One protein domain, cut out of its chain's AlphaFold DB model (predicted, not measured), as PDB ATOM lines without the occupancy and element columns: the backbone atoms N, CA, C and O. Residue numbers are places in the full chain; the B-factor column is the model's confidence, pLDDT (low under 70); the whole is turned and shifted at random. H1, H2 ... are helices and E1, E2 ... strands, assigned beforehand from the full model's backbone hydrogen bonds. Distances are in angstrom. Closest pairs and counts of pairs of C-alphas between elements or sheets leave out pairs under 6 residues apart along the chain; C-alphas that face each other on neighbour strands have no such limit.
ATOM      1  N   SER A 254     -23.615  -0.924  28.514       35.94
ATOM      2  CA  SER A 254     -24.900  -0.350  28.976       35.94
ATOM      3  C   SER A 254     -25.123  -0.104  30.468       35.94
ATOM      4  O   SER A 254     -26.186   0.397  30.825       35.94
ATOM      5  N   ASP A 255     -24.214  -0.452  31.375       36.38
ATOM      6  CA  ASP A 255     -24.722  -0.837  32.702       36.38
ATOM      7  C   ASP A 255     -24.817   0.260  33.776       36.38
ATOM      8  O   ASP A 255     -25.286  -0.049  34.869       36.38
ATOM      9  N   LEU A 256     -24.440   1.524  33.516       45.31
ATOM     10  CA  LEU A 256     -24.435   2.568  34.565       45.31
ATOM     11  C   LEU A 256     -24.715   4.019  34.102       45.31
ATOM     12  O   LEU A 256     -24.310   4.952  34.797       45.31
ATOM     13  N   ALA A 257     -25.431   4.242  32.993       41.59
ATOM     14  CA  ALA A 257     -25.717   5.600  32.494       41.59
ATOM     15  C   ALA A 257     -26.325   6.548  33.557       41.59
ATOM     16  O   ALA A 257     -25.980   7.723  33.590       41.59
ATOM     17  N   GLU A 258     -27.151   6.037  34.481       43.38
ATOM     18  CA  GLU A 258     -27.801   6.846  35.531       43.38
ATOM     19  C   GLU A 258     -26.923   7.137  36.768       43.38
ATOM     20  O   GLU A 258     -27.278   7.990  37.575       43.38
ATOM     21  N   GLN A 259     -25.796   6.436  36.964       47.53
ATOM     22  CA  GLN A 259     -24.921   6.609  38.146       47.53
ATOM     23  C   GLN A 259     -23.543   7.192  37.814       47.53
ATOM     24  O   GLN A 259     -22.816   7.603  38.722       47.53
ATOM     25  N   ALA A 260     -23.179   7.220  36.531       54.47
ATOM     26  CA  ALA A 260     -21.920   7.769  36.043       54.47
ATOM     27  C   ALA A 260     -21.954   9.294  35.843       54.47
ATOM     28  O   ALA A 260     -20.904   9.888  35.604       54.47
ATOM     29  N   SER A 261     -23.129   9.919  35.943       69.75
ATOM     30  CA  SER A 261     -23.293  11.358  35.767       69.75
ATOM     31  C   SER A 261     -22.851  12.129  37.013       69.75
ATOM     32  O   SER A 261     -23.155  11.737  38.144       69.75
ATOM     33  N   ALA A 262     -22.117  13.220  36.819       73.19
ATOM     34  CA  ALA A 262     -21.891  14.253  37.824       73.19
ATOM     35  C   ALA A 262     -22.747  15.470  37.496       73.19
ATOM     36  O   ALA A 262     -22.923  15.803  36.324       73.19
ATOM     37  N   GLU A 263     -23.284  16.114  38.524       84.00
ATOM     38  CA  GLU A 263     -23.975  17.386  38.363       84.00
ATOM     39  C   GLU A 263     -22.943  18.438  37.950       84.00
ATOM     40  O   GLU A 263     -21.856  18.546  38.526       84.00
ATOM     41  N   VAL A 264     -23.266  19.195  36.908       86.44
ATOM     42  CA  VAL A 264     -22.441  20.321  36.485       86.44
ATOM     43  C   VAL A 264     -22.774  21.491  37.400       86.44
ATOM     44  O   VAL A 264     -23.924  21.876  37.519       86.44
ATOM     45  N   LEU A 265     -21.770  22.074  38.048       81.50
ATOM     46  CA  LEU A 265     -21.930  23.275  38.874       81.50
ATOM     47  C   LEU A 265     -21.791  24.558  38.054       81.50
ATOM     48  O   LEU A 265     -22.352  25.596  38.396       81.50
ATOM     49  N   SER A 266     -20.980  24.508  36.996       82.38
ATOM     50  CA  SER A 266     -20.820  25.613  36.056       82.38
ATOM     51  C   SER A 266     -20.156  25.151  34.767       82.38
ATOM     52  O   SER A 266     -19.288  24.277  34.797       82.38
ATOM     53  N   ILE A 267     -20.499  25.809  33.664       87.44
ATOM     54  CA  ILE A 267     -19.894  25.621  32.345       87.44
ATOM     55  C   ILE A 267     -19.562  26.986  31.735       87.44
ATOM     56  O   ILE A 267     -20.346  27.932  31.836       87.44
ATOM     57  N   SER A 268     -18.375  27.124  31.145       86.19
ATOM     58  CA  SER A 268     -17.994  28.348  30.437       86.19
ATOM     59  C   SER A 268     -18.641  28.411  29.054       86.19
ATOM     60  O   SER A 268     -18.932  27.389  28.443       86.19
ATOM     61  N   SER A 269     -18.809  29.614  28.509       86.00
ATOM     62  CA  SER A 269     -19.326  29.756  27.147       86.00
ATOM     63  C   SER A 269     -18.341  29.190  26.113       86.00
ATOM     64  O   SER A 269     -17.157  29.549  26.177       86.00
ATOM     65  N   PRO A 270     -18.799  28.414  25.111       85.44
ATOM     66  CA  PRO A 270     -17.949  27.977  24.003       85.44
ATOM     67  C   PRO A 270     -17.434  29.147  23.156       85.44
ATOM     68  O   PRO A 270     -16.441  28.994  22.455       85.44
ATOM     69  N   PHE A 271     -18.035  30.335  23.262       84.81
ATOM     70  CA  PHE A 271     -17.624  31.562  22.565       84.81
ATOM     71  C   PHE A 271     -16.804  32.521  23.445       84.81
ATOM     72  O   PHE A 271     -16.626  33.693  23.112       84.81
ATOM     73  N   SER A 272     -16.312  32.043  24.592       75.06
ATOM     74  CA  SER A 272     -15.429  32.826  25.466       75.06
ATOM     75  C   SER A 272     -13.939  32.511  25.285       75.06
ATOM     76  O   SER A 272     -13.109  33.316  25.710       75.06
ATOM     77  N   SER A 273     -13.590  31.383  24.651       67.00
ATOM     78  CA  SER A 273     -12.199  30.978  24.409       67.00
ATOM     79  C   SER A 273     -11.686  31.428  23.032       67.00
ATOM     80  O   SER A 273     -12.429  31.455  22.050       67.00
ATOM     81  N   ILE A 274     -10.394  31.773  22.958       58.53
ATOM     82  CA  ILE A 274      -9.703  32.267  21.748       58.53
ATOM     83  C   ILE A 274      -8.866  31.138  21.111       58.53
ATOM     84  O   ILE A 274      -7.773  31.390  20.613       58.53
ATOM     85  N   ASP A 275      -9.316  29.883  21.221       66.75
ATOM     86  CA  ASP A 275      -8.529  28.708  20.819       66.75
ATOM     87  C   ASP A 275      -8.361  28.633  19.290       66.75
ATOM     88  O   ASP A 275      -7.480  29.273  18.713       66.75
ATOM     89  N   THR A 276      -9.205  27.863  18.605       67.88
ATOM     90  CA  THR A 276      -9.371  27.923  17.149       67.88
ATOM     91  C   THR A 276     -10.752  28.498  16.834       67.88
ATOM     92  O   THR A 276     -11.582  28.676  17.725       67.88
ATOM     93  N   LEU A 277     -10.995  28.875  15.574       68.38
ATOM     94  CA  LEU A 277     -12.315  29.369  15.171       68.38
ATOM     95  C   LEU A 277     -13.368  28.257  15.325       68.38
ATOM     96  O   LEU A 277     -14.407  28.499  15.925       68.38
ATOM     97  N   GLU A 278     -13.083  27.034  14.880       70.69
ATOM     98  CA  GLU A 278     -14.073  25.945  14.852       70.69
ATOM     99  C   GLU A 278     -14.183  25.160  16.174       70.69
ATOM    100  O   GLU A 278     -15.299  24.843  16.582       70.69
ATOM    101  N   ASP A 279     -13.079  24.939  16.899       78.56
ATOM    102  CA  ASP A 279     -13.077  24.181  18.158       78.56
ATOM    103  C   ASP A 279     -12.847  25.094  19.370       78.56
ATOM    104  O   ASP A 279     -11.908  25.896  19.414       78.56
ATOM    105  N   ALA A 280     -13.678  24.929  20.399       83.69
ATOM    106  CA  ALA A 280     -13.540  25.620  21.677       83.69
ATOM    107  C   ALA A 280     -13.149  24.657  22.796       83.69
ATOM    108  O   ALA A 280     -13.767  23.602  22.941       83.69
ATOM    109  N   SER A 281     -12.203  25.055  23.646       85.06
ATOM    110  CA  SER A 281     -12.028  24.452  24.963       85.06
ATOM    111  C   SER A 281     -12.987  25.094  25.970       85.06
ATOM    112  O   SER A 281     -12.928  26.297  26.239       85.06
ATOM    113  N   VAL A 282     -13.894  24.293  26.526       87.25
ATOM    114  CA  VAL A 282     -14.927  24.716  27.478       87.25
ATOM    115  C   VAL A 282     -14.634  24.143  28.855       87.25
ATOM    116  O   VAL A 282     -14.617  22.929  29.035       87.25
ATOM    117  N   MET A 283     -14.452  25.016  29.845       86.25
ATOM    118  CA  MET A 283     -14.297  24.628  31.244       86.25
ATOM    119  C   MET A 283     -15.640  24.186  31.830       86.25
ATOM    120  O   MET A 283     -16.627  24.922  31.776       86.25
ATOM    121  N   VAL A 284     -15.641  23.022  32.471       86.56
ATOM    122  CA  VAL A 284     -16.762  22.435  33.202       86.56
ATOM    123  C   VAL A 284     -16.321  22.163  34.637       86.56
ATOM    124  O   VAL A 284     -15.245  21.614  34.883       86.56
ATOM    125  N   SER A 285     -17.151  22.564  35.596       81.25
ATOM    126  CA  SER A 285     -16.976  22.271  37.023       81.25
ATOM    127  C   SER A 285     -18.068  21.317  37.486       81.25
ATOM    128  O   SER A 285     -19.227  21.509  37.123       81.25
ATOM    129  N   LEU A 286     -17.706  20.317  38.283       77.38
ATOM    130  CA  LEU A 286     -18.573  19.211  38.689       77.38
ATOM    131  C   LEU A 286     -18.771  19.165  40.208       77.38
ATOM    132  O   LEU A 286     -17.884  19.553  40.972       77.38
ATOM    133  N   ASP A 287     -19.918  18.647  40.649       69.19
ATOM    134  CA  ASP A 287     -20.255  18.439  42.065       69.19
ATOM    135  C   ASP A 287     -19.408  17.345  42.726       69.19
ATOM    136  O   ASP A 287     -19.104  17.396  43.924       69.19
ATOM    137  N   LYS A 288     -19.001  16.358  41.930       60.91
ATOM    138  CA  LYS A 288     -18.218  15.206  42.357       60.91
ATOM    139  C   LYS A 288     -17.207  14.798  41.299       60.91
ATOM    140  O   LYS A 288     -17.329  15.097  40.114       60.91
ATOM    141  N   ALA A 289     -16.208  14.057  41.763       54.06
ATOM    142  CA  ALA A 289     -15.134  13.592  40.917       54.06
ATOM    143  C   ALA A 289     -15.605  12.549  39.902       54.06
ATOM    144  O   ALA A 289     -16.186  11.526  40.276       54.06
ATOM    145  N   LEU A 290     -15.265  12.774  38.636       55.75
ATOM    146  CA  LEU A 290     -15.335  11.763  37.590       55.75
ATOM    147  C   LEU A 290     -13.915  11.330  37.235       55.75
ATOM    148  O   LEU A 290     -13.013  12.152  37.081       55.75
ATOM    149  N   PHE A 291     -13.699  10.022  37.104       53.81
ATOM    150  CA  PHE A 291     -12.437   9.508  36.578       53.81
ATOM    151  C   PHE A 291     -12.433   9.810  35.092       53.81
ATOM    152  O   PHE A 291     -13.044   9.079  34.331       53.81
ATOM    153  N   LEU A 292     -11.808  10.917  34.715       55.75
ATOM    154  CA  LEU A 292     -11.663  11.365  33.340       55.75
ATOM    155  C   LEU A 292     -10.204  11.752  33.103       55.75
ATOM    156  O   LEU A 292      -9.446  12.077  34.019       55.75
ATOM    157  N   SER A 293      -9.778  11.667  31.859       50.75
ATOM    158  CA  SER A 293      -8.459  12.029  31.367       50.75
ATOM    159  C   SER A 293      -8.599  12.730  30.024       50.75
ATOM    160  O   SER A 293      -9.567  12.537  29.298       50.75
ATOM    161  N   SER A 294      -7.598  13.539  29.677       60.16
ATOM    162  CA  SER A 294      -7.495  14.118  28.335       60.16
ATOM    163  C   SER A 294      -7.580  13.017  27.266       60.16
ATOM    164  O   SER A 294      -6.850  12.022  27.345       60.16
ATOM    165  N   GLY A 295      -8.468  13.205  26.289       57.44
ATOM    166  CA  GLY A 295      -8.800  12.253  25.231       57.44
ATOM    167  C   GLY A 295     -10.028  11.382  25.506       57.44
ATOM    168  O   GLY A 295     -10.435  10.650  24.606       57.44
ATOM    169  N   ASP A 296     -10.618  11.449  26.702       63.25
ATOM    170  CA  ASP A 296     -11.834  10.696  27.011       63.25
ATOM    171  C   ASP A 296     -13.082  11.326  26.404       63.25
ATOM    172  O   ASP A 296     -13.121  12.528  26.167       63.25
ATOM    173  N   SER A 297     -14.118  10.523  26.174       75.69
ATOM    174  CA  SER A 297     -15.400  11.014  25.670       75.69
ATOM    175  C   SER A 297     -16.403  11.199  26.799       75.69
ATOM    176  O   SER A 297     -16.569  10.337  27.664       75.69
ATOM    177  N   VAL A 298     -17.085  12.336  26.779       82.94
ATOM    178  CA  VAL A 298     -18.116  12.715  27.745       82.94
ATOM    179  C   VAL A 298     -19.330  13.259  27.010       82.94
ATOM    180  O   VAL A 298     -19.206  13.770  25.904       82.94
ATOM    181  N   SER A 299     -20.502  13.149  27.616       88.19
ATOM    182  CA  SER A 299     -21.733  13.746  27.117       88.19
ATOM    183  C   SER A 299     -22.336  14.634  28.193       88.19
ATOM    184  O   SER A 299     -22.377  14.264  29.373       88.19
ATOM    185  N   LEU A 300     -22.744  15.826  27.776       88.38
ATOM    186  CA  LEU A 300     -23.474  16.792  28.581       88.38
ATOM    187  C   LEU A 300     -24.966  16.573  28.361       88.38
ATOM    188  O   LEU A 300     -25.381  16.438  27.221       88.38
ATOM    189  N   SER A 301     -25.779  16.555  29.412       87.69
ATOM    190  CA  SER A 301     -27.224  16.348  29.280       87.69
ATOM    191  C   SER A 301     -28.026  17.148  30.303       87.69
ATOM    192  O   SER A 301     -27.485  17.601  31.312       87.69
ATOM    193  N   GLY A 302     -29.327  17.308  30.054       84.62
ATOM    194  CA  GLY A 302     -30.263  17.927  31.000       84.62
ATOM    195  C   GLY A 302     -30.495  19.425  30.788       84.62
ATOM    196  O   GLY A 302     -30.846  20.118  31.733       84.62
ATOM    197  N   PHE A 303     -30.295  19.939  29.573       82.31
ATOM    198  CA  PHE A 303     -30.598  21.331  29.214       82.31
ATOM    199  C   PHE A 303     -30.999  21.418  27.729       82.31
ATOM    200  O   PHE A 303     -30.653  20.529  26.960       82.31
ATOM    201  N   PRO A 304     -31.731  22.451  27.283       75.31
ATOM    202  CA  PRO A 304     -32.200  22.554  25.893       75.31
ATOM    203  C   PRO A 304     -31.146  23.098  24.904       75.31
ATOM    204  O   PRO A 304     -31.499  23.562  23.823       75.31
ATOM    205  N   GLY A 305     -29.862  23.090  25.271       79.31
ATOM    206  CA  GLY A 305     -28.796  23.692  24.467       79.31
ATOM    207  C   GLY A 305     -28.196  22.760  23.409       79.31
ATOM    208  O   GLY A 305     -28.356  21.547  23.474       79.31
ATOM    209  N   PHE A 306     -27.435  23.299  22.455       83.69
ATOM    210  CA  PHE A 306     -26.851  22.545  21.334       83.69
ATOM    211  C   PHE A 306     -25.836  21.481  21.772       83.69
ATOM    212  O   PHE A 306     -25.628  20.495  21.072       83.69
ATOM    213  N   MET A 307     -25.202  21.680  22.931       84.94
ATOM    214  CA  MET A 307     -24.301  20.693  23.531       84.94
ATOM    215  C   MET A 307     -25.052  19.564  24.248       84.94
ATOM    216  O   MET A 307     -24.412  18.629  24.729       84.94
ATOM    217  N   ASN A 308     -26.382  19.638  24.357       86.69
ATOM    218  CA  ASN A 308     -27.164  18.597  25.001       86.69
ATOM    219  C   ASN A 308     -27.085  17.297  24.195       86.69
ATOM    220  O   ASN A 308     -27.329  17.260  22.991       86.69
ATOM    221  N   ASP A 309     -26.715  16.235  24.895       83.25
ATOM    222  CA  ASP A 309     -26.392  14.899  24.410       83.25
ATOM    223  C   ASP A 309     -25.218  14.846  23.406       83.25
ATOM    224  O   ASP A 309     -24.902  13.787  22.857       83.25
ATOM    225  N   MET A 310     -24.490  15.954  23.214       83.69
ATOM    226  CA  MET A 310     -23.306  15.997  22.357       83.69
ATOM    227  C   MET A 310     -22.149  15.236  23.006       83.69
ATOM    228  O   MET A 310     -21.786  15.477  24.159       83.69
ATOM    229  N   VAL A 311     -21.529  14.330  22.246       85.50
ATOM    230  CA  VAL A 311     -20.315  13.637  22.680       85.50
ATOM    231  C   VAL A 311     -19.114  14.547  22.453       85.50
ATOM    232  O   VAL A 311     -18.699  14.789  21.322       85.50
ATOM    233  N   CYS A 312     -18.549  15.038  23.547       87.25
ATOM    234  CA  CYS A 312     -17.388  15.912  23.576       87.25
ATOM    235  C   CYS A 312     -16.140  15.124  23.988       87.25
ATOM    236  O   CYS A 312     -16.220  14.134  24.720       87.25
ATOM    237  N   THR A 313     -14.968  15.577  23.549       85.00
ATOM    238  CA  THR A 313     -13.687  15.000  23.985       85.00
ATOM    239  C   THR A 313     -13.105  15.839  25.114       85.00
ATOM    240  O   THR A 313     -12.997  17.050  24.980       85.00
ATOM    241  N   VAL A 314     -12.679  15.225  26.211       76.12
ATOM    242  CA  VAL A 314     -11.990  15.902  27.313       76.12
ATOM    243  C   VAL A 314     -10.652  16.432  26.803       76.12
ATOM    244  O   VAL A 314      -9.765  15.669  26.420       76.12
ATOM    245  N   ALA A 315     -10.490  17.748  26.806       75.06
ATOM    246  CA  ALA A 315      -9.269  18.423  26.404       75.06
ATOM    247  C   ALA A 315      -8.207  18.316  27.502       75.06
ATOM    248  O   ALA A 315      -7.106  17.808  27.268       75.06
ATOM    249  N   ILE A 316      -8.543  18.759  28.715       68.38
ATOM    250  CA  ILE A 316      -7.632  18.852  29.863       68.38
ATOM    251  C   ILE A 316      -8.401  18.491  31.135       68.38
ATOM    252  O   ILE A 316      -9.575  18.801  31.272       68.38
ATOM    253  N   VAL A 317      -7.733  17.850  32.093       57.75
ATOM    254  CA  VAL A 317      -8.262  17.648  33.448       57.75
ATOM    255  C   VAL A 317      -7.350  18.409  34.400       57.75
ATOM    256  O   VAL A 317      -6.167  18.076  34.508       57.75
ATOM    257  N   HIS A 318      -7.875  19.463  35.024       54.94
ATOM    258  CA  HIS A 318      -7.108  20.330  35.926       54.94
ATOM    259  C   HIS A 318      -7.037  19.732  37.327       54.94
ATOM    260  O   HIS A 318      -5.969  19.706  37.940       54.94
ATOM    261  N   ASP A 319      -8.165  19.211  37.803       53.28
ATOM    262  CA  ASP A 319      -8.281  18.436  39.034       53.28
ATOM    263  C   ASP A 319      -9.456  17.444  38.945       53.28
ATOM    264  O   ASP A 319      -9.992  17.199  37.869       53.28
ATOM    265  N   GLU A 320      -9.832  16.829  40.068       51.00
ATOM    266  CA  GLU A 320     -10.890  15.813  40.118       51.00
ATOM    267  C   GLU A 320     -12.283  16.343  39.724       51.00
ATOM    268  O   GLU A 320     -13.135  15.554  39.330       51.00
ATOM    269  N   THR A 321     -12.523  17.652  39.817       59.53
ATOM    270  CA  THR A 321     -13.836  18.302  39.626       59.53
ATOM    271  C   THR A 321     -13.852  19.369  38.532       59.53
ATOM    272  O   THR A 321     -14.930  19.804  38.138       59.53
ATOM    273  N   HIS A 322     -12.689  19.789  38.030       70.62
ATOM    274  CA  HIS A 322     -12.553  20.799  36.982       70.62
ATOM    275  C   HIS A 322     -11.865  20.204  35.758       70.62
ATOM    276  O   HIS A 322     -10.720  19.736  35.821       70.62
ATOM    277  N   LEU A 323     -12.551  20.265  34.623       73.06
ATOM    278  CA  LEU A 323     -12.063  19.738  33.357       73.06
ATOM    279  C   LEU A 323     -12.452  20.652  32.203       73.06
ATOM    280  O   LEU A 323     -13.415  21.402  32.280       73.06
ATOM    281  N   GLU A 324     -11.699  20.564  31.122       86.00
ATOM    282  CA  GLU A 324     -11.996  21.209  29.856       86.00
ATOM    283  C   GLU A 324     -12.454  20.166  28.839       86.00
ATOM    284  O   GLU A 324     -11.856  19.092  28.748       86.00
ATOM    285  N   ILE A 325     -13.482  20.485  28.056       89.62
ATOM    286  CA  ILE A 325     -13.967  19.667  26.939       89.62
ATOM    287  C   ILE A 325     -13.844  20.432  25.623       89.62
ATOM    288  O   ILE A 325     -14.062  21.639  25.581       89.62
ATOM    289  N   TYR A 326     -13.521  19.719  24.550       89.31
ATOM    290  CA  TYR A 326     -13.592  20.234  23.193       89.31
ATOM    291  C   TYR A 326     -15.033  20.232  22.708       89.31
ATOM    292  O   TYR A 326     -15.702  19.193  22.735       89.31
ATOM    293  N   VAL A 327     -15.467  21.393  22.236       87.56
ATOM    294  CA  VAL A 327     -16.782  21.626  21.653       87.56
ATOM    295  C   VAL A 327     -16.586  22.119  20.228       87.56
ATOM    296  O   VAL A 327     -15.967  23.162  20.014       87.56
ATOM    297  N   ASP A 328     -17.143  21.376  19.278       84.62
ATOM    298  CA  ASP A 328     -17.251  21.806  17.887       84.62
ATOM    299  C   ASP A 328     -18.352  22.871  17.786       84.62
ATOM    300  O   ASP A 328     -19.543  22.581  17.951       84.62
ATOM    301  N   ARG A 329     -17.958  24.126  17.540       83.31
ATOM    302  CA  ARG A 329     -18.898  25.249  17.407       83.31
ATOM    303  C   ARG A 329     -19.750  25.124  16.147       83.31
ATOM    304  O   ARG A 329     -20.864  25.643  16.139       83.31
ATOM    305  N   ALA A 330     -19.278  24.424  15.113       78.44
ATOM    306  CA  ALA A 330     -20.028  24.239  13.875       78.44
ATOM    307  C   ALA A 330     -21.295  23.400  14.071       78.44
ATOM    308  O   ALA A 330     -22.263  23.559  13.321       78.44
ATOM    309  N   ALA A 331     -21.343  22.578  15.125       79.44
ATOM    310  CA  ALA A 331     -22.542  21.841  15.510       79.44
ATOM    311  C   ALA A 331     -23.750  22.766  15.755       79.44
ATOM    312  O   ALA A 331     -24.879  22.386  15.437       79.44
ATOM    313  N   LEU A 332     -23.521  23.997  16.230       78.19
ATOM    314  CA  LEU A 332     -24.565  24.979  16.546       78.19
ATOM    315  C   LEU A 332     -25.405  25.380  15.326       78.19
ATOM    316  O   LEU A 332     -26.620  25.544  15.430       78.19
ATOM    317  N   TRP A 333     -24.765  25.513  14.163       76.56
ATOM    318  CA  TRP A 333     -25.421  25.863  12.900       76.56
ATOM    319  C   TRP A 333     -25.526  24.684  11.927       76.56
ATOM    320  O   TRP A 333     -25.850  24.880  10.756       76.56
ATOM    321  N   SER A 334     -25.298  23.455  12.400       71.50
ATOM    322  CA  SER A 334     -25.470  22.258  11.580       71.50
ATOM    323  C   SER A 334     -26.946  22.037  11.205       71.50
ATOM    324  O   SER A 334     -27.869  22.279  11.990       71.50
ATOM    325  N   HIS A 335     -27.181  21.598   9.966       66.06
ATOM    326  CA  HIS A 335     -28.513  21.288   9.441       66.06
ATOM    327  C   HIS A 335     -28.724  19.770   9.391       66.06
ATOM    328  O   HIS A 335     -27.839  19.032   8.950       66.06
ATOM    329  N   GLU A 336     -29.912  19.288   9.773       61.06
ATOM    330  CA  GLU A 336     -30.300  17.911   9.456       61.06
ATOM    331  C   GLU A 336     -30.623  17.781   7.962       61.06
ATOM    332  O   GLU A 336     -31.047  18.723   7.288       61.06
ATOM    333  N   ALA A 337     -30.467  16.574   7.421       54.44
ATOM    334  CA  ALA A 337     -30.843  16.292   6.044       54.44
ATOM    335  C   ALA A 337     -32.354  16.529   5.826       54.44
ATOM    336  O   ALA A 337     -33.181  15.674   6.142       54.44
ATOM    337  N   GLY A 338     -32.707  17.674   5.233       53.75
ATOM    338  CA  GLY A 338     -34.082  18.037   4.874       53.75
ATOM    339  C   GLY A 338     -34.699  19.180   5.686       53.75
ATOM    340  O   GLY A 338     -35.806  19.599   5.340       53.75
ATOM    341  N   THR A 339     -34.017  19.711   6.705       63.31
ATOM    342  CA  THR A 339     -34.380  20.994   7.331       63.31
ATOM    343  C   THR A 339     -33.721  22.149   6.585       63.31
ATOM    344  O   THR A 339     -32.557  22.085   6.201       63.31
ATOM    345  N   PHE A 340     -34.495  23.208   6.342       67.69
ATOM    346  CA  PHE A 340     -34.001  24.440   5.732       67.69
ATOM    347  C   PHE A 340     -33.870  25.492   6.829       67.69
ATOM    348  O   PHE A 340     -34.883  25.880   7.419       67.69
ATOM    349  N   ALA A 341     -32.649  25.951   7.095       78.06
ATOM    350  CA  ALA A 341     -32.452  27.159   7.879       78.06
ATOM    351  C   ALA A 341     -32.790  28.383   7.029       78.06
ATOM    352  O   ALA A 341     -32.506  28.427   5.827       78.06
ATOM    353  N   ASN A 342     -33.399  29.374   7.667       84.31
ATOM    354  CA  ASN A 342     -33.790  30.615   7.027       84.31
ATOM    355  C   ASN A 342     -33.313  31.813   7.844       84.31
ATOM    356  O   ASN A 342     -33.306  31.797   9.077       84.31
ATOM    357  N   LEU A 343     -32.993  32.883   7.128       86.31
ATOM    358  CA  LEU A 343     -32.932  34.227   7.681       86.31
ATOM    359  C   LEU A 343     -34.178  34.974   7.266       86.31
ATOM    360  O   LEU A 343     -34.544  34.977   6.090       86.31
ATOM    361  N   SER A 344     -34.807  35.641   8.219       84.50
ATOM    362  CA  SER A 344     -35.954  36.486   7.941       84.50
ATOM    363  C   SER A 344     -35.685  37.927   8.351       84.50
ATOM    364  O   SER A 344     -34.987  38.215   9.316       84.50
ATOM    365  N   ASN A 345     -36.239  38.855   7.585       84.25
ATOM    366  CA  ASN A 345     -36.397  40.260   7.950       84.25
ATOM    367  C   ASN A 345     -37.882  40.563   7.716       84.25
ATOM    368  O   ASN A 345     -38.405  40.082   6.711       84.25
ATOM    369  N   PRO A 346     -38.601  41.272   8.609       80.31
ATOM    370  CA  PRO A 346     -40.025  41.577   8.489       80.31
ATOM    371  C   PRO A 346     -40.627  41.530   7.065       80.31
ATOM    372  O   PRO A 346     -40.576  42.499   6.307       80.31
ATOM    373  N   GLY A 347     -41.249  40.394   6.719       73.31
ATOM    374  CA  GLY A 347     -41.958  40.181   5.450       73.31
ATOM    375  C   GLY A 347     -41.169  39.519   4.307       73.31
ATOM    376  O   GLY A 347     -41.750  39.342   3.234       73.31
ATOM    377  N   VAL A 348     -39.902  39.138   4.506       85.31
ATOM    378  CA  VAL A 348     -39.061  38.417   3.532       85.31
ATOM    379  C   VAL A 348     -38.244  37.326   4.234       85.31
ATOM    380  O   VAL A 348     -37.689  37.559   5.305       85.31
ATOM    381  N   GLU A 349     -38.156  36.149   3.615       85.88
ATOM    382  CA  GLU A 349     -37.348  35.016   4.080       85.88
ATOM    383  C   GLU A 349     -36.353  34.596   2.996       85.88
ATOM    384  O   GLU A 349     -36.694  34.551   1.808       85.88
ATOM    385  N   TRP A 350     -35.134  34.272   3.415       88.38
ATOM    386  CA  TRP A 350     -34.074  33.729   2.574       88.38
ATOM    387  C   TRP A 350     -33.618  32.390   3.142       88.38
ATOM    388  O   TRP A 350     -33.294  32.308   4.326       88.38
ATOM    389  N   GLY A 351     -33.551  31.370   2.288       86.31
ATOM    390  CA  GLY A 351     -32.871  30.122   2.627       86.31
ATOM    391  C   GLY A 351     -31.377  30.352   2.837       86.31
ATOM    392  O   GLY A 351     -30.800  31.286   2.266       86.31
ATOM    393  N   VAL A 352     -30.765  29.511   3.661       87.12
ATOM    394  CA  VAL A 352     -29.329  29.522   3.939       87.12
ATOM    395  C   VAL A 352     -28.665  28.322   3.277       87.12
ATOM    396  O   VAL A 352     -29.061  27.186   3.526       87.12
ATOM    397  N   ASP A 353     -27.657  28.582   2.441       85.75
ATOM    398  CA  ASP A 353     -26.848  27.546   1.788       85.75
ATOM    399  C   ASP A 353     -25.617  27.159   2.620       85.75
ATOM    400  O   ASP A 353     -25.194  26.006   2.569       85.75
ATOM    401  N   ASP A 354     -25.016  28.116   3.335       85.00
ATOM    402  CA  ASP A 354     -23.780  27.901   4.098       85.00
ATOM    403  C   ASP A 354     -23.603  28.940   5.217       85.00
ATOM    404  O   ASP A 354     -24.013  30.097   5.056       85.00
ATOM    405  N   ILE A 355     -22.959  28.541   6.319       87.12
ATOM    406  CA  ILE A 355     -22.623  29.388   7.474       87.12
ATOM    407  C   ILE A 355     -21.205  29.069   7.934       87.12
ATOM    408  O   ILE A 355     -20.885  27.920   8.223       87.12
ATOM    409  N   ASN A 356     -20.377  30.102   8.077       87.06
ATOM    410  CA  ASN A 356     -19.021  29.979   8.600       87.06
ATOM    411  C   ASN A 356     -18.775  31.005   9.702       87.06
ATOM    412  O   ASN A 356     -19.163  32.164   9.569       87.06
ATOM    413  N   LEU A 357     -18.081  30.604  10.762       86.06
ATOM    414  CA  LEU A 357     -17.659  31.521  11.814       86.06
ATOM    415  C   LEU A 357     -16.536  32.434  11.302       86.06
ATOM    416  O   LEU A 357     -15.510  31.936  10.836       86.06
ATOM    417  N   SER A 358     -16.717  33.755  11.387       86.88
ATOM    418  CA  SER A 358     -15.670  34.721  11.024       86.88
ATOM    419  C   SER A 358     -14.875  35.217  12.217       86.88
ATOM    420  O   SER A 358     -13.656  35.332  12.102       86.88
ATOM    421  N   ASP A 359     -15.541  35.528  13.329       85.81
ATOM    422  CA  ASP A 359     -14.876  36.077  14.511       85.81
ATOM    423  C   ASP A 359     -15.668  35.822  15.797       85.81
ATOM    424  O   ASP A 359     -16.886  35.607  15.776       85.81
ATOM    425  N   VAL A 360     -14.956  35.844  16.925       84.25
ATOM    426  CA  VAL A 360     -15.521  35.720  18.269       84.25
ATOM    427  C   VAL A 360     -14.776  36.644  19.229       84.25
ATOM    428  O   VAL A 360     -13.594  36.446  19.509       84.25
ATOM    429  N   GLU A 361     -15.495  37.596  19.825       83.81
ATOM    430  CA  GLU A 361     -14.958  38.474  20.868       83.81
ATOM    431  C   GLU A 361     -15.897  38.510  22.079       83.81
ATOM    432  O   GLU A 361     -16.973  39.097  22.041       83.81
ATOM    433  N   SER A 362     -15.483  37.922  23.206       79.81
ATOM    434  CA  SER A 362     -16.225  38.007  24.482       79.81
ATOM    435  C   SER A 362     -17.712  37.600  24.391       79.81
ATOM    436  O   SER A 362     -18.563  38.252  24.994       79.81
ATOM    437  N   ASN A 363     -18.021  36.506  23.682       85.06
ATOM    438  CA  ASN A 363     -19.375  36.032  23.330       85.06
ATOM    439  C   ASN A 363     -20.142  36.844  22.275       85.06
ATOM    440  O   ASN A 363     -21.265  36.453  21.951       85.06
ATOM    441  N   ALA A 364     -19.566  37.910  21.721       87.81
ATOM    442  CA  ALA A 364     -20.053  38.471  20.470       87.81
ATOM    443  C   ALA A 364     -19.547  37.584  19.328       87.81
ATOM    444  O   ALA A 364     -18.341  37.371  19.187       87.81
ATOM    445  N   VAL A 365     -20.474  37.032  18.554       88.75
ATOM    446  CA  VAL A 365     -20.208  36.047  17.508       88.75
ATOM    447  C   VAL A 365     -20.505  36.685  16.160       88.75
ATOM    448  O   VAL A 365     -21.604  37.198  15.946       88.75
ATOM    449  N   GLU A 366     -19.537  36.632  15.249       90.81
ATOM    450  CA  GLU A 366     -19.723  37.011  13.853       90.81
ATOM    451  C   GLU A 366     -19.719  35.767  12.967       90.81
ATOM    452  O   GLU A 366     -18.779  34.968  12.997       90.81
ATOM    453  N   ILE A 367     -20.767  35.613  12.156       89.12
ATOM    454  CA  ILE A 367     -20.873  34.528  11.177       89.12
ATOM    455  C   ILE A 367     -21.119  35.083   9.776       89.12
ATOM    456  O   ILE A 367     -21.878  36.034   9.586       89.12
ATOM    457  N   VAL A 368     -20.495  34.456   8.785       90.69
ATOM    458  CA  VAL A 368     -20.694  34.708   7.357       90.69
ATOM    459  C   VAL A 368     -21.705  33.712   6.826       90.69
ATOM    460  O   VAL A 368     -21.525  32.504   6.952       90.69
ATOM    461  N   ILE A 369     -22.741  34.224   6.181       90.19
ATOM    462  CA  ILE A 369     -23.859  33.452   5.663       90.19
ATOM    463  C   ILE A 369     -23.892  33.590   4.145       90.19
ATOM    464  O   ILE A 369     -23.857  34.699   3.599       90.19
ATOM    465  N   THR A 370     -24.010  32.456   3.461       90.62
ATOM    466  CA  THR A 370     -24.326  32.399   2.035       90.62
ATOM    467  C   THR A 370     -25.827  32.135   1.866       90.62
ATOM    468  O   THR A 370     -26.283  31.032   2.162       90.62
ATOM    469  N   PRO A 371     -26.623  33.121   1.425       88.06
ATOM    470  CA  PRO A 371     -28.053  32.938   1.199       88.06
ATOM    471  C   PRO A 371     -28.326  32.198  -0.122       88.06
ATOM    472  O   PRO A 371     -27.664  32.450  -1.128       88.06
ATOM    473  N   SER A 372     -29.374  31.368  -0.162       87.31
ATOM    474  CA  SER A 372     -29.786  30.584  -1.346       87.31
ATOM    475  C   SER A 372     -30.282  31.426  -2.523       87.31
ATOM    476  O   SER A 372     -30.531  30.929  -3.624       87.31
ATOM    477  N   SER A 373     -30.509  32.716  -2.292       85.94
ATOM    478  CA  SER A 373     -30.913  33.670  -3.317       85.94
ATOM    479  C   SER A 373     -30.384  35.065  -2.984       85.94
ATOM    480  O   SER A 373     -30.139  35.355  -1.812       85.94
ATOM    481  N   PRO A 374     -30.222  35.947  -3.989       84.31
ATOM    482  CA  PRO A 374     -29.745  37.305  -3.757       84.31
ATOM    483  C   PRO A 374     -30.593  38.044  -2.718       84.31
ATOM    484  O   PRO A 374     -31.824  38.087  -2.816       84.31
ATOM    485  N   THR A 375     -29.928  38.650  -1.737       83.38
ATOM    486  CA  THR A 375     -30.584  39.391  -0.656       83.38
ATOM    487  C   THR A 375     -30.702  40.874  -0.999       83.38
ATOM    488  O   THR A 375     -30.054  41.390  -1.910       83.38
ATOM    489  N   THR A 376     -31.579  41.572  -0.277       86.38
ATOM    490  CA  THR A 376     -31.706  43.043  -0.333       86.38
ATOM    491  C   THR A 376     -31.244  43.707   0.963       86.38
ATOM    492  O   THR A 376     -31.491  44.893   1.167       86.38
ATOM    493  N   LEU A 377     -30.597  42.925   1.829       88.69
ATOM    494  CA  LEU A 377     -30.126  43.356   3.134       88.69
ATOM    495  C   LEU A 377     -28.986  44.364   2.988       88.69
ATOM    496  O   LEU A 377     -28.210  44.319   2.030       88.69
ATOM    497  N   ALA A 378     -28.880  45.256   3.962       89.75
ATOM    498  CA  ALA A 378     -27.788  46.201   4.114       89.75
ATOM    499  C   ALA A 378     -27.235  46.157   5.544       89.75
ATOM    500  O   ALA A 378     -27.899  45.711   6.480       89.75
ATOM    501  N   ALA A 379     -26.011  46.655   5.721       90.88
ATOM    502  CA  ALA A 379     -25.425  46.801   7.048       90.88
ATOM    503  C   ALA A 379     -26.334  47.651   7.961       90.88
ATOM    504  O   ALA A 379     -26.767  48.743   7.584       90.88
ATOM    505  N   GLY A 380     -26.599  47.148   9.166       89.12
ATOM    506  CA  GLY A 380     -27.517  47.716  10.151       89.12
ATOM    507  C   GLY A 380     -28.919  47.099  10.149       89.12
ATOM    508  O   GLY A 380     -29.675  47.362  11.086       89.12
ATOM    509  N   ASP A 381     -29.271  46.281   9.154       91.12
ATOM    510  CA  ASP A 381     -30.526  45.529   9.177       91.12
ATOM    511  C   ASP A 381     -30.493  44.447  10.262       91.12
ATOM    512  O   ASP A 381     -29.458  43.831  10.519       91.12
ATOM    513  N   VAL A 382     -31.648  44.196  10.882       91.25
ATOM    514  CA  VAL A 382     -31.823  43.095  11.835       91.25
ATOM    515  C   VAL A 382     -32.483  41.933  11.114       91.25
ATOM    516  O   VAL A 382     -33.527  42.094  10.476       91.25
ATOM    517  N   VAL A 383     -31.865  40.769  11.235       90.94
ATOM    518  CA  VAL A 383     -32.361  39.501  10.712       90.94
ATOM    519  C   VAL A 383     -32.618  38.536  11.858       90.94
ATOM    520  O   VAL A 383     -31.998  38.630  12.917       90.94
ATOM    521  N   VAL A 384     -33.543  37.612  11.639       90.44
ATOM    522  CA  VAL A 384     -33.933  36.597  12.609       90.44
ATOM    523  C   VAL A 384     -33.614  35.224  12.042       90.44
ATOM    524  O   VAL A 384     -34.090  34.864  10.958       90.44
ATOM    525  N   PHE A 385     -32.819  34.456  12.778       85.94
ATOM    526  CA  PHE A 385     -32.548  33.061  12.454       85.94
ATOM    527  C   PHE A 385     -33.747  32.177  12.787       85.94
ATOM    528  O   PHE A 385     -34.385  32.331  13.826       85.94
ATOM    529  N   ASN A 386     -34.069  31.261  11.876       81.88
ATOM    530  CA  ASN A 386     -35.168  30.316  12.027       81.88
ATOM    531  C   ASN A 386     -34.804  28.962  11.414       81.88
ATOM    532  O   ASN A 386     -34.144  28.904  10.376       81.88
ATOM    533  N   GLY A 387     -35.292  27.871  12.011       73.12
ATOM    534  CA  GLY A 387     -35.169  26.528  11.423       73.12
ATOM    535  C   GLY A 387     -33.830  25.821  11.669       73.12
ATOM    536  O   GLY A 387     -33.551  24.824  11.008       73.12
ATOM    537  N   PHE A 388     -33.025  26.307  12.618       75.56
ATOM    538  CA  PHE A 388     -31.834  25.609  13.118       75.56
ATOM    539  C   PHE A 388     -32.205  24.441  14.033       75.56
ATOM    540  O   PHE A 388     -33.296  24.401  14.590       75.56
ATOM    541  N   LEU A 389     -31.305  23.474  14.205       73.62
ATOM    542  CA  LEU A 389     -31.547  22.382  15.151       73.62
ATOM    543  C   LEU A 389     -31.507  22.879  16.607       73.62
ATOM    544  O   LEU A 389     -32.327  22.479  17.426       73.62
ATOM    545  N   SER A 390     -30.560  23.769  16.898       74.81
ATOM    546  CA  SER A 390     -30.344  24.371  18.212       74.81
ATOM    547  C   SER A 390     -31.455  25.368  18.562       74.81
ATOM    548  O   SER A 390     -31.745  26.287  17.787       74.81
ATOM    549  N   GLU A 391     -32.061  25.215  19.747       76.12
ATOM    550  CA  GLU A 391     -33.049  26.172  20.265       76.12
ATOM    551  C   GLU A 391     -32.429  27.556  20.496       76.12
ATOM    552  O   GLU A 391     -33.115  28.566  20.351       76.12
ATOM    553  N   GLU A 392     -31.121  27.633  20.769       78.31
ATOM    554  CA  GLU A 392     -30.411  28.906  20.953       78.31
ATOM    555  C   GLU A 392     -30.378  29.784  19.696       78.31
ATOM    556  O   GLU A 392     -30.165  30.994  19.799       78.31
ATOM    557  N   PHE A 393     -30.585  29.189  18.519       79.38
ATOM    558  CA  PHE A 393     -30.646  29.883  17.231       79.38
ATOM    559  C   PHE A 393     -32.076  30.098  16.721       79.38
ATOM    560  O   PHE A 393     -32.263  30.696  15.658       79.38
ATOM    561  N   GLN A 394     -33.092  29.641  17.456       79.75
ATOM    562  CA  GLN A 394     -34.485  29.920  17.120       79.75
ATOM    563  C   GLN A 394     -34.847  31.338  17.556       79.75
ATOM    564  O   GLN A 394     -34.634  31.723  18.703       79.75
ATOM    565  N   ASP A 395     -35.386  32.127  16.627       82.81
ATOM    566  CA  ASP A 395     -35.755  33.528  16.846       82.81
ATOM    567  C   ASP A 395     -34.583  34.438  17.283       82.81
ATOM    568  O   ASP A 395     -34.782  35.532  17.825       82.81
ATOM    569  N   LEU A 396     -33.341  34.014  17.022       86.81
ATOM    570  CA  LEU A 396     -32.145  34.772  17.373       86.81
ATOM    571  C   LEU A 396     -32.023  36.005  16.472       86.81
ATOM    572  O   LEU A 396     -31.894  35.897  15.251       86.81
ATOM    573  N   ASN A 397     -32.040  37.187  17.091       90.56
ATOM    574  CA  ASN A 397     -31.816  38.448  16.395       90.56
ATOM    575  C   ASN A 397     -30.319  38.652  16.156       90.56
ATOM    576  O   ASN A 397     -29.542  38.722  17.109       90.56
ATOM    577  N   ALA A 398     -29.941  38.842  14.898       91.62
ATOM    578  CA  ALA A 398     -28.593  39.215  14.506       91.62
ATOM    579  C   ALA A 398     -28.605  40.495  13.672       91.62
ATOM    580  O   ALA A 398     -29.550  40.781  12.936       91.62
ATOM    581  N   THR A 399     -27.545  41.285  13.802       94.50
ATOM    582  CA  THR A 399     -27.374  42.528  13.047       94.50
ATOM    583  C   THR A 399     -26.461  42.269  11.864       94.50
ATOM    584  O   THR A 399     -25.354  41.767  12.040       94.50
ATOM    585  N   VAL A 400     -26.893  42.629  10.659       93.44
ATOM    586  CA  VAL A 400     -26.043  42.581   9.466       93.44
ATOM    587  C   VAL A 400     -24.940  43.622   9.621       93.44
ATOM    588  O   VAL A 400     -25.222  44.812   9.744       93.44
ATOM    589  N   VAL A 401     -23.682  43.194   9.604       93.88
ATOM    590  CA  VAL A 401     -22.522  44.094   9.708       93.88
ATOM    591  C   VAL A 401     -21.888  44.351   8.347       93.88
ATOM    592  O   VAL A 401     -21.453  45.471   8.074       93.88
ATOM    593  N   ILE A 402     -21.887  43.349   7.462       93.12
ATOM    594  CA  ILE A 402     -21.273  43.428   6.132       93.12
ATOM    595  C   ILE A 402     -22.153  42.693   5.115       93.12
ATOM    596  O   ILE A 402     -22.745  41.661   5.422       93.12
ATOM    597  N   VAL A 403     -22.233  43.236   3.898       90.12
ATOM    598  CA  VAL A 403     -22.796  42.561   2.722       90.12
ATOM    599  C   VAL A 403     -21.751  42.630   1.615       90.12
ATOM    600  O   VAL A 403     -21.399  43.724   1.167       90.12
ATOM    601  N   ASP A 404     -21.239  41.472   1.214       87.44
ATOM    602  CA  ASP A 404     -20.171  41.347   0.226       87.44
ATOM    603  C   ASP A 404     -20.698  41.507  -1.207       87.44
ATOM    604  O   ASP A 404     -21.881  41.305  -1.495       87.44
ATOM    605  N   GLU A 405     -19.792  41.805  -2.144       80.81
ATOM    606  CA  GLU A 405     -20.116  41.935  -3.574       80.81
ATOM    607  C   GLU A 405     -20.676  40.633  -4.184       80.81
ATOM    608  O   GLU A 405     -21.456  40.685  -5.136       80.81
ATOM    609  N   ASP A 406     -20.335  39.483  -3.595       79.31
ATOM    610  CA  ASP A 406     -20.812  38.151  -3.991       79.31
ATOM    611  C   ASP A 406     -22.170  37.773  -3.357       79.31
ATOM    612  O   ASP A 406     -22.668  36.666  -3.561       79.31
ATOM    613  N   GLY A 407     -22.791  38.676  -2.587       80.94
ATOM    614  CA  GLY A 407     -24.094  38.457  -1.945       80.94
ATOM    615  C   GLY A 407     -24.047  37.666  -0.633       80.94
ATOM    616  O   GLY A 407     -25.103  37.318  -0.105       80.94
ATOM    617  N   ARG A 408     -22.848  37.400  -0.096       89.56
ATOM    618  CA  ARG A 408     -22.656  36.886   1.269       89.56
ATOM    619  C   ARG A 408     -22.928  37.985   2.287       89.56
ATOM    620  O   ARG A 408     -22.651  39.153   2.026       89.56
ATOM    621  N   ILE A 409     -23.465  37.609   3.440       92.75
ATOM    622  CA  ILE A 409     -23.768  38.545   4.523       92.75
ATOM    623  C   ILE A 409     -23.049  38.112   5.793       92.75
ATOM    624  O   ILE A 409     -23.153  36.958   6.193       92.75
ATOM    625  N   THR A 410     -22.337  39.029   6.437       93.12
ATOM    626  CA  THR A 410     -21.808  38.810   7.785       93.12
ATOM    627  C   THR A 410     -22.791  39.395   8.777       93.12
ATOM    628  O   THR A 410     -23.195  40.557   8.646       93.12
ATOM    629  N   VAL A 411     -23.177  38.601   9.768       92.81
ATOM    630  CA  VAL A 411     -24.074  39.028  10.838       92.81
ATOM    631  C   VAL A 411     -23.415  38.825  12.193       92.81
ATOM    632  O   VAL A 411     -22.630  37.898  12.374       92.81
ATOM    633  N   GLN A 412     -23.761  39.694  13.135       93.31
ATOM    634  CA  GLN A 412     -23.247  39.691  14.497       93.31
ATOM    635  C   GLN A 412     -24.389  39.524  15.502       93.31
ATOM    636  O   GLN A 412     -25.439  40.163  15.367       93.31
ATOM    637  N   PHE A 413     -24.175  38.703  16.528       91.12
ATOM    638  CA  PHE A 413     -25.094  38.537  17.657       91.12
ATOM    639  C   PHE A 413     -24.334  38.193  18.947       91.12
ATOM    640  O   PHE A 413     -23.196  37.730  18.901       91.12
ATOM    641  N   ASP A 414     -24.976  38.398  20.098       89.31
ATOM    642  CA  ASP A 414     -24.454  37.959  21.397       89.31
ATOM    643  C   ASP A 414     -24.982  36.558  21.721       89.31
ATOM    644  O   ASP A 414     -26.194  36.328  21.715       89.31
ATOM    645  N   TYR A 415     -24.087  35.615  22.019       86.94
ATOM    646  CA  TYR A 415     -24.485  34.234  22.291       86.94
ATOM    647  C   TYR A 415     -25.231  34.100  23.643       86.94
ATOM    648  O   TYR A 415     -24.703  34.519  24.682       86.94
ATOM    649  N   PRO A 416     -26.442  33.500  23.678       81.81
ATOM    650  CA  PRO A 416     -27.270  33.426  24.882       81.81
ATOM    651  C   PRO A 416     -26.812  32.311  25.836       81.81
ATOM    652  O   PRO A 416     -27.351  31.207  25.852       81.81
ATOM    653  N   THR A 417     -25.862  32.616  26.722       79.38
ATOM    654  CA  THR A 417     -25.288  31.634  27.668       79.38
ATOM    655  C   THR A 417     -26.270  31.068  28.696       79.38
ATOM    656  O   THR A 417     -25.968  30.068  29.339       79.38
ATOM    657  N   ILE A 418     -27.450  31.673  28.858       78.38
ATOM    658  CA  ILE A 418     -28.482  31.212  29.799       78.38
ATOM    659  C   ILE A 418     -29.033  29.820  29.454       78.38
ATOM    660  O   ILE A 418     -29.567  29.153  30.329       78.38
ATOM    661  N   LEU A 419     -28.891  29.385  28.199       77.00
ATOM    662  CA  LEU A 419     -29.363  28.080  27.725       77.00
ATOM    663  C   LEU A 419     -28.303  26.976  27.855       77.00
ATOM    664  O   LEU A 419     -28.607  25.816  27.605       77.00
ATOM    665  N   LEU A 420     -27.078  27.317  28.276       76.31
ATOM    666  CA  LEU A 420     -25.977  26.363  28.450       76.31
ATOM    667  C   LEU A 420     -26.062  25.546  29.741       76.31
ATOM    668  O   LEU A 420     -25.342  24.562  29.888       76.31
ATOM    669  N   PHE A 421     -26.845  26.013  30.714       81.75
ATOM    670  CA  PHE A 421     -26.822  25.480  32.066       81.75
ATOM    671  C   PHE A 421     -28.154  25.682  32.780       81.75
ATOM    672  O   PHE A 421     -28.668  26.798  32.864       81.75
ATOM    673  N   GLU A 422     -28.648  24.602  33.372       84.19
ATOM    674  CA  GLU A 422     -29.759  24.609  34.313       84.19
ATOM    675  C   GLU A 422     -29.316  23.954  35.630       84.19
ATOM    676  O   GLU A 422     -28.944  22.776  35.672       84.19
ATOM    677  N   ASP A 423     -29.340  24.748  36.703       79.19
ATOM    678  CA  ASP A 423     -28.887  24.366  38.044       79.19
ATOM    679  C   ASP A 423     -29.669  23.163  38.589       79.19
ATOM    680  O   ASP A 423     -30.902  23.149  38.559       79.19
ATOM    681  N   GLY A 424     -28.957  22.142  39.073       78.56
ATOM    682  CA  GLY A 424     -29.553  20.890  39.549       78.56
ATOM    683  C   GLY A 424     -30.133  19.972  38.466       78.56
ATOM    684  O   GLY A 424     -30.712  18.938  38.805       78.56
ATOM    685  N   VAL A 425     -30.010  20.327  37.182       85.56
ATOM    686  CA  VAL A 425     -30.521  19.523  36.056       85.56
ATOM    687  C   VAL A 425     -29.397  19.112  35.112       85.56
ATOM    688  O   VAL A 425     -29.365  17.969  34.655       85.56
ATOM    689  N   THR A 426     -28.450  20.013  34.848       87.75
ATOM    690  CA  THR A 426     -27.336  19.739  33.934       87.75
ATOM    691  C   THR A 426     -26.368  18.726  34.533       87.75
ATOM    692  O   THR A 426     -25.890  18.881  35.659       87.75
ATOM    693  N   SER A 427     -26.029  17.702  33.756       87.94
ATOM    694  CA  SER A 427     -25.101  16.657  34.167       87.94
ATOM    695  C   SER A 427     -24.075  16.342  33.084       87.94
ATOM    696  O   SER A 427     -24.325  16.526  31.895       87.94
ATOM    697  N   LEU A 428     -22.908  15.865  33.505       86.12
ATOM    698  CA  LEU A 428     -21.852  15.380  32.628       86.12
ATOM    699  C   LEU A 428     -21.605  13.907  32.926       86.12
ATOM    700  O   LEU A 428     -21.394  13.527  34.077       86.12
ATOM    701  N   SER A 429     -21.614  13.081  31.887       82.19
ATOM    702  CA  SER A 429     -21.412  11.636  31.995       82.19
ATOM    703  C   SER A 429     -20.272  11.193  31.082       82.19
ATOM    704  O   SER A 429     -20.243  11.610  29.927       82.19
ATOM    705  N   PRO A 430     -19.349  10.323  31.525       72.56
ATOM    706  CA  PRO A 430     -18.449   9.645  30.601       72.56
ATOM    707  C   PRO A 430     -19.262   8.759  29.651       72.56
ATOM    708  O   PRO A 430     -20.233   8.122  30.063       72.56
ATOM    709  N   VAL A 431     -18.877   8.710  28.377       67.75
ATOM    710  CA  VAL A 431     -19.575   7.926  27.345       67.75
ATOM    711  C   VAL A 431     -18.590   7.165  26.470       67.75
ATOM    712  O   VAL A 431     -17.430   7.541  26.315       67.75
ATOM    713  N   ASN A 432     -19.055   6.081  25.860       60.16
ATOM    714  CA  ASN A 432     -18.330   5.456  24.760       60.16
ATOM    715  C   ASN A 432     -18.423   6.356  23.511       60.16
ATOM    716  O   ASN A 432     -19.522   6.695  23.082       60.16
ATOM    717  N   ALA A 433     -17.281   6.709  22.914       63.62
ATOM    718  CA  ALA A 433     -17.204   7.585  21.742       63.62
ATOM    719  C   ALA A 433     -17.996   7.076  20.521       63.62
ATOM    720  O   ALA A 433     -18.524   7.872  19.751       63.62
ATOM    721  N   GLU A 434     -18.066   5.755  20.326       58.41
ATOM    722  CA  GLU A 434     -18.710   5.139  19.159       58.41
ATOM    723  C   GLU A 434     -20.220   4.960  19.351       58.41
ATOM    724  O   GLU A 434     -20.977   5.039  18.385       58.41
ATOM    725  N   THR A 435     -20.663   4.683  20.580       60.00
ATOM    726  CA  THR A 435     -22.067   4.340  20.865       60.00
ATOM    727  C   THR A 435     -22.833   5.436  21.599       60.00
ATOM    728  O   THR A 435     -24.050   5.320  21.720       60.00
ATOM    729  N   ALA A 436     -22.146   6.470  22.096       63.69
ATOM    730  CA  ALA A 436     -22.672   7.524  22.971       63.69
ATOM    731  C   ALA A 436     -23.323   7.014  24.274       63.69
ATOM    732  O   ALA A 436     -23.945   7.776  25.010       63.69
ATOM    733  N   LEU A 437     -23.178   5.724  24.594       61.72
ATOM    734  CA  LEU A 437     -23.770   5.139  25.791       61.72
ATOM    735  C   LEU A 437     -22.961   5.527  27.031       61.72
ATOM    736  O   LEU A 437     -21.729   5.421  27.045       61.72
ATOM    737  N   GLY A 438     -23.679   5.956  28.072       57.16
ATOM    738  CA  GLY A 438     -23.126   6.306  29.377       57.16
ATOM    739  C   GLY A 438     -22.313   5.168  29.978       57.16
ATOM    740  O   GLY A 438     -22.757   4.019  30.030       57.16
ATOM    741  N   THR A 439     -21.112   5.489  30.446       49.62
ATOM    742  CA  THR A 439     -20.164   4.514  30.965       49.62
ATOM    743  C   THR A 439     -19.398   5.056  32.166       49.62
ATOM    744  O   THR A 439     -19.202   6.250  32.332       49.62
ATOM    745  N   THR A 440     -18.932   4.154  33.026       45.34
ATOM    746  CA  THR A 440     -17.884   4.462  34.020       45.34
ATOM    747  C   THR A 440     -16.491   4.121  33.482       45.34
ATOM    748  O   THR A 440     -15.486   4.218  34.190       45.34
ATOM    749  N   TYR A 441     -16.437   3.668  32.228       41.56
ATOM    750  CA  TYR A 441     -15.237   3.263  31.529       41.56
ATOM    751  C   TYR A 441     -14.569   4.471  30.868       41.56
ATOM    752  O   TYR A 441     -15.050   5.024  29.885       41.56
ATOM    753  N   VAL A 442     -13.408   4.824  31.399       41.94
ATOM    754  CA  VAL A 442     -12.425   5.691  30.749       41.94
ATOM    755  C   VAL A 442     -11.819   4.951  29.559       41.94
ATOM    756  O   VAL A 442     -11.412   3.793  29.696       41.94
ATOM    757  N   THR A 443     -11.743   5.604  28.399       32.59
ATOM    758  CA  THR A 443     -11.088   5.096  27.185       32.59
ATOM    759  C   THR A 443      -9.682   4.516  27.461       32.59
ATOM    760  O   THR A 443      -9.019   4.886  28.431       32.59
ATOM    761  N   PRO A 444      -9.177   3.587  26.617       30.31
ATOM    762  CA  PRO A 444      -8.107   2.620  26.935       30.31
ATOM    763  C   PRO A 444      -6.739   3.182  27.365       30.31
ATOM    764  O   PRO A 444      -5.857   2.416  27.754       30.31
TER     765      PRO A 444
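This is residues 254 to 444 of the 551 residues of the protein "EsV-1-91" of Ectocarpus siliculosus (UniProt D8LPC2). What shape do these atoms make? Two small closed barrels of six strands each stand one after the other along the longest axis, with the short helix H1 between them. E1 to E5 begin the first barrel, E6 to E11 make the second, and E12 comes back to complete the first. What are the parts? The printed part has 191 residues with one named helix and 12 named strands, in the order E1 to E5, H1, E6 to E12; neighbour strands are antiparallel and the class is mostly strand, with 87 residues, under half, in named elements. How large is it? It is compact, with a radius of gyration of the C-alphas of 18.2 A, and elongated, spanning 54 by 32 by 29 A.

How does the first barrel close? Round it run E1, residues 262 to 267, E2, 279 to 286, E5, 322 to 328, E4, 311 to 317, E3, 297 to 301, and E12, 427 to 430, back to E1. Within hydrogen-bond range, in that order, are N 265 and O 285 at 2.8 A, N 282 and O 325 at 2.8 A, N 324 and O 316 at 2.8 A, N 298 and O 312 at 2.9 A, N 299 and O 429 at 2.8 A, and N 262 and O 428 at 2.9 A. And the second? Round it run E6, residues 342 to 345, E7, 348 to 361, E8, 364 to 371, E11, 409 to 414, E10, 396 to 403, and E9, 382 to 386, back to E6. Within range are N 343 and O 350 at 2.9 A, N 356 and O 368 at 2.9 A, N 367 and O 411 at 3.0 A, N 412 and O 399 at 2.8 A, N 383 and O 398 at 2.9 A, and N 344 and O 384 at 2.9 A. Which strands follow a named pattern? E3 E4 E5, E6 E7 E8 and E9 E10 E11 are meanders, each strand the antiparallel neighbour of the one before; E2 to E5, E6 to E9 and E8 to E11 are Greek keys, a meander of three plus a strand, the first of the four the antiparallel neighbour of the fourth. Where is H1? H1, residues 329 to 333, is on the second barrel and not on the first; its closest C-alphas to E7 are Trp 333 and Ile 355, 7.0 A. Of its O i to N i+4 pairs 0 of 1 is within range, of its O i to N i+3 pairs 2 of 2.

Where do the elements begin and end? E1 begins at C-alpha 262 (-21.891, 14.253, 37.824), and E12 ends at C-alpha 430 (-18.449, 9.645, 30.601). Which strands are long? E7 measures 29.7 A and bends by 89 degrees at residue 353; E2 measures 21.8 A and E8 21.6 A.

How far does it reach? The two C-alphas farthest apart, of Asp 255 and Glu 405, are 56.3 A apart; the printed part has no cut. Which links are long? Those from E1 to E2 and from E11 to E12. Where is confidence low? Mean pLDDT of the printed part is 76.9, and 49 residues are under 70, among them 254 to 261, 287 to 296 and 431 to 444.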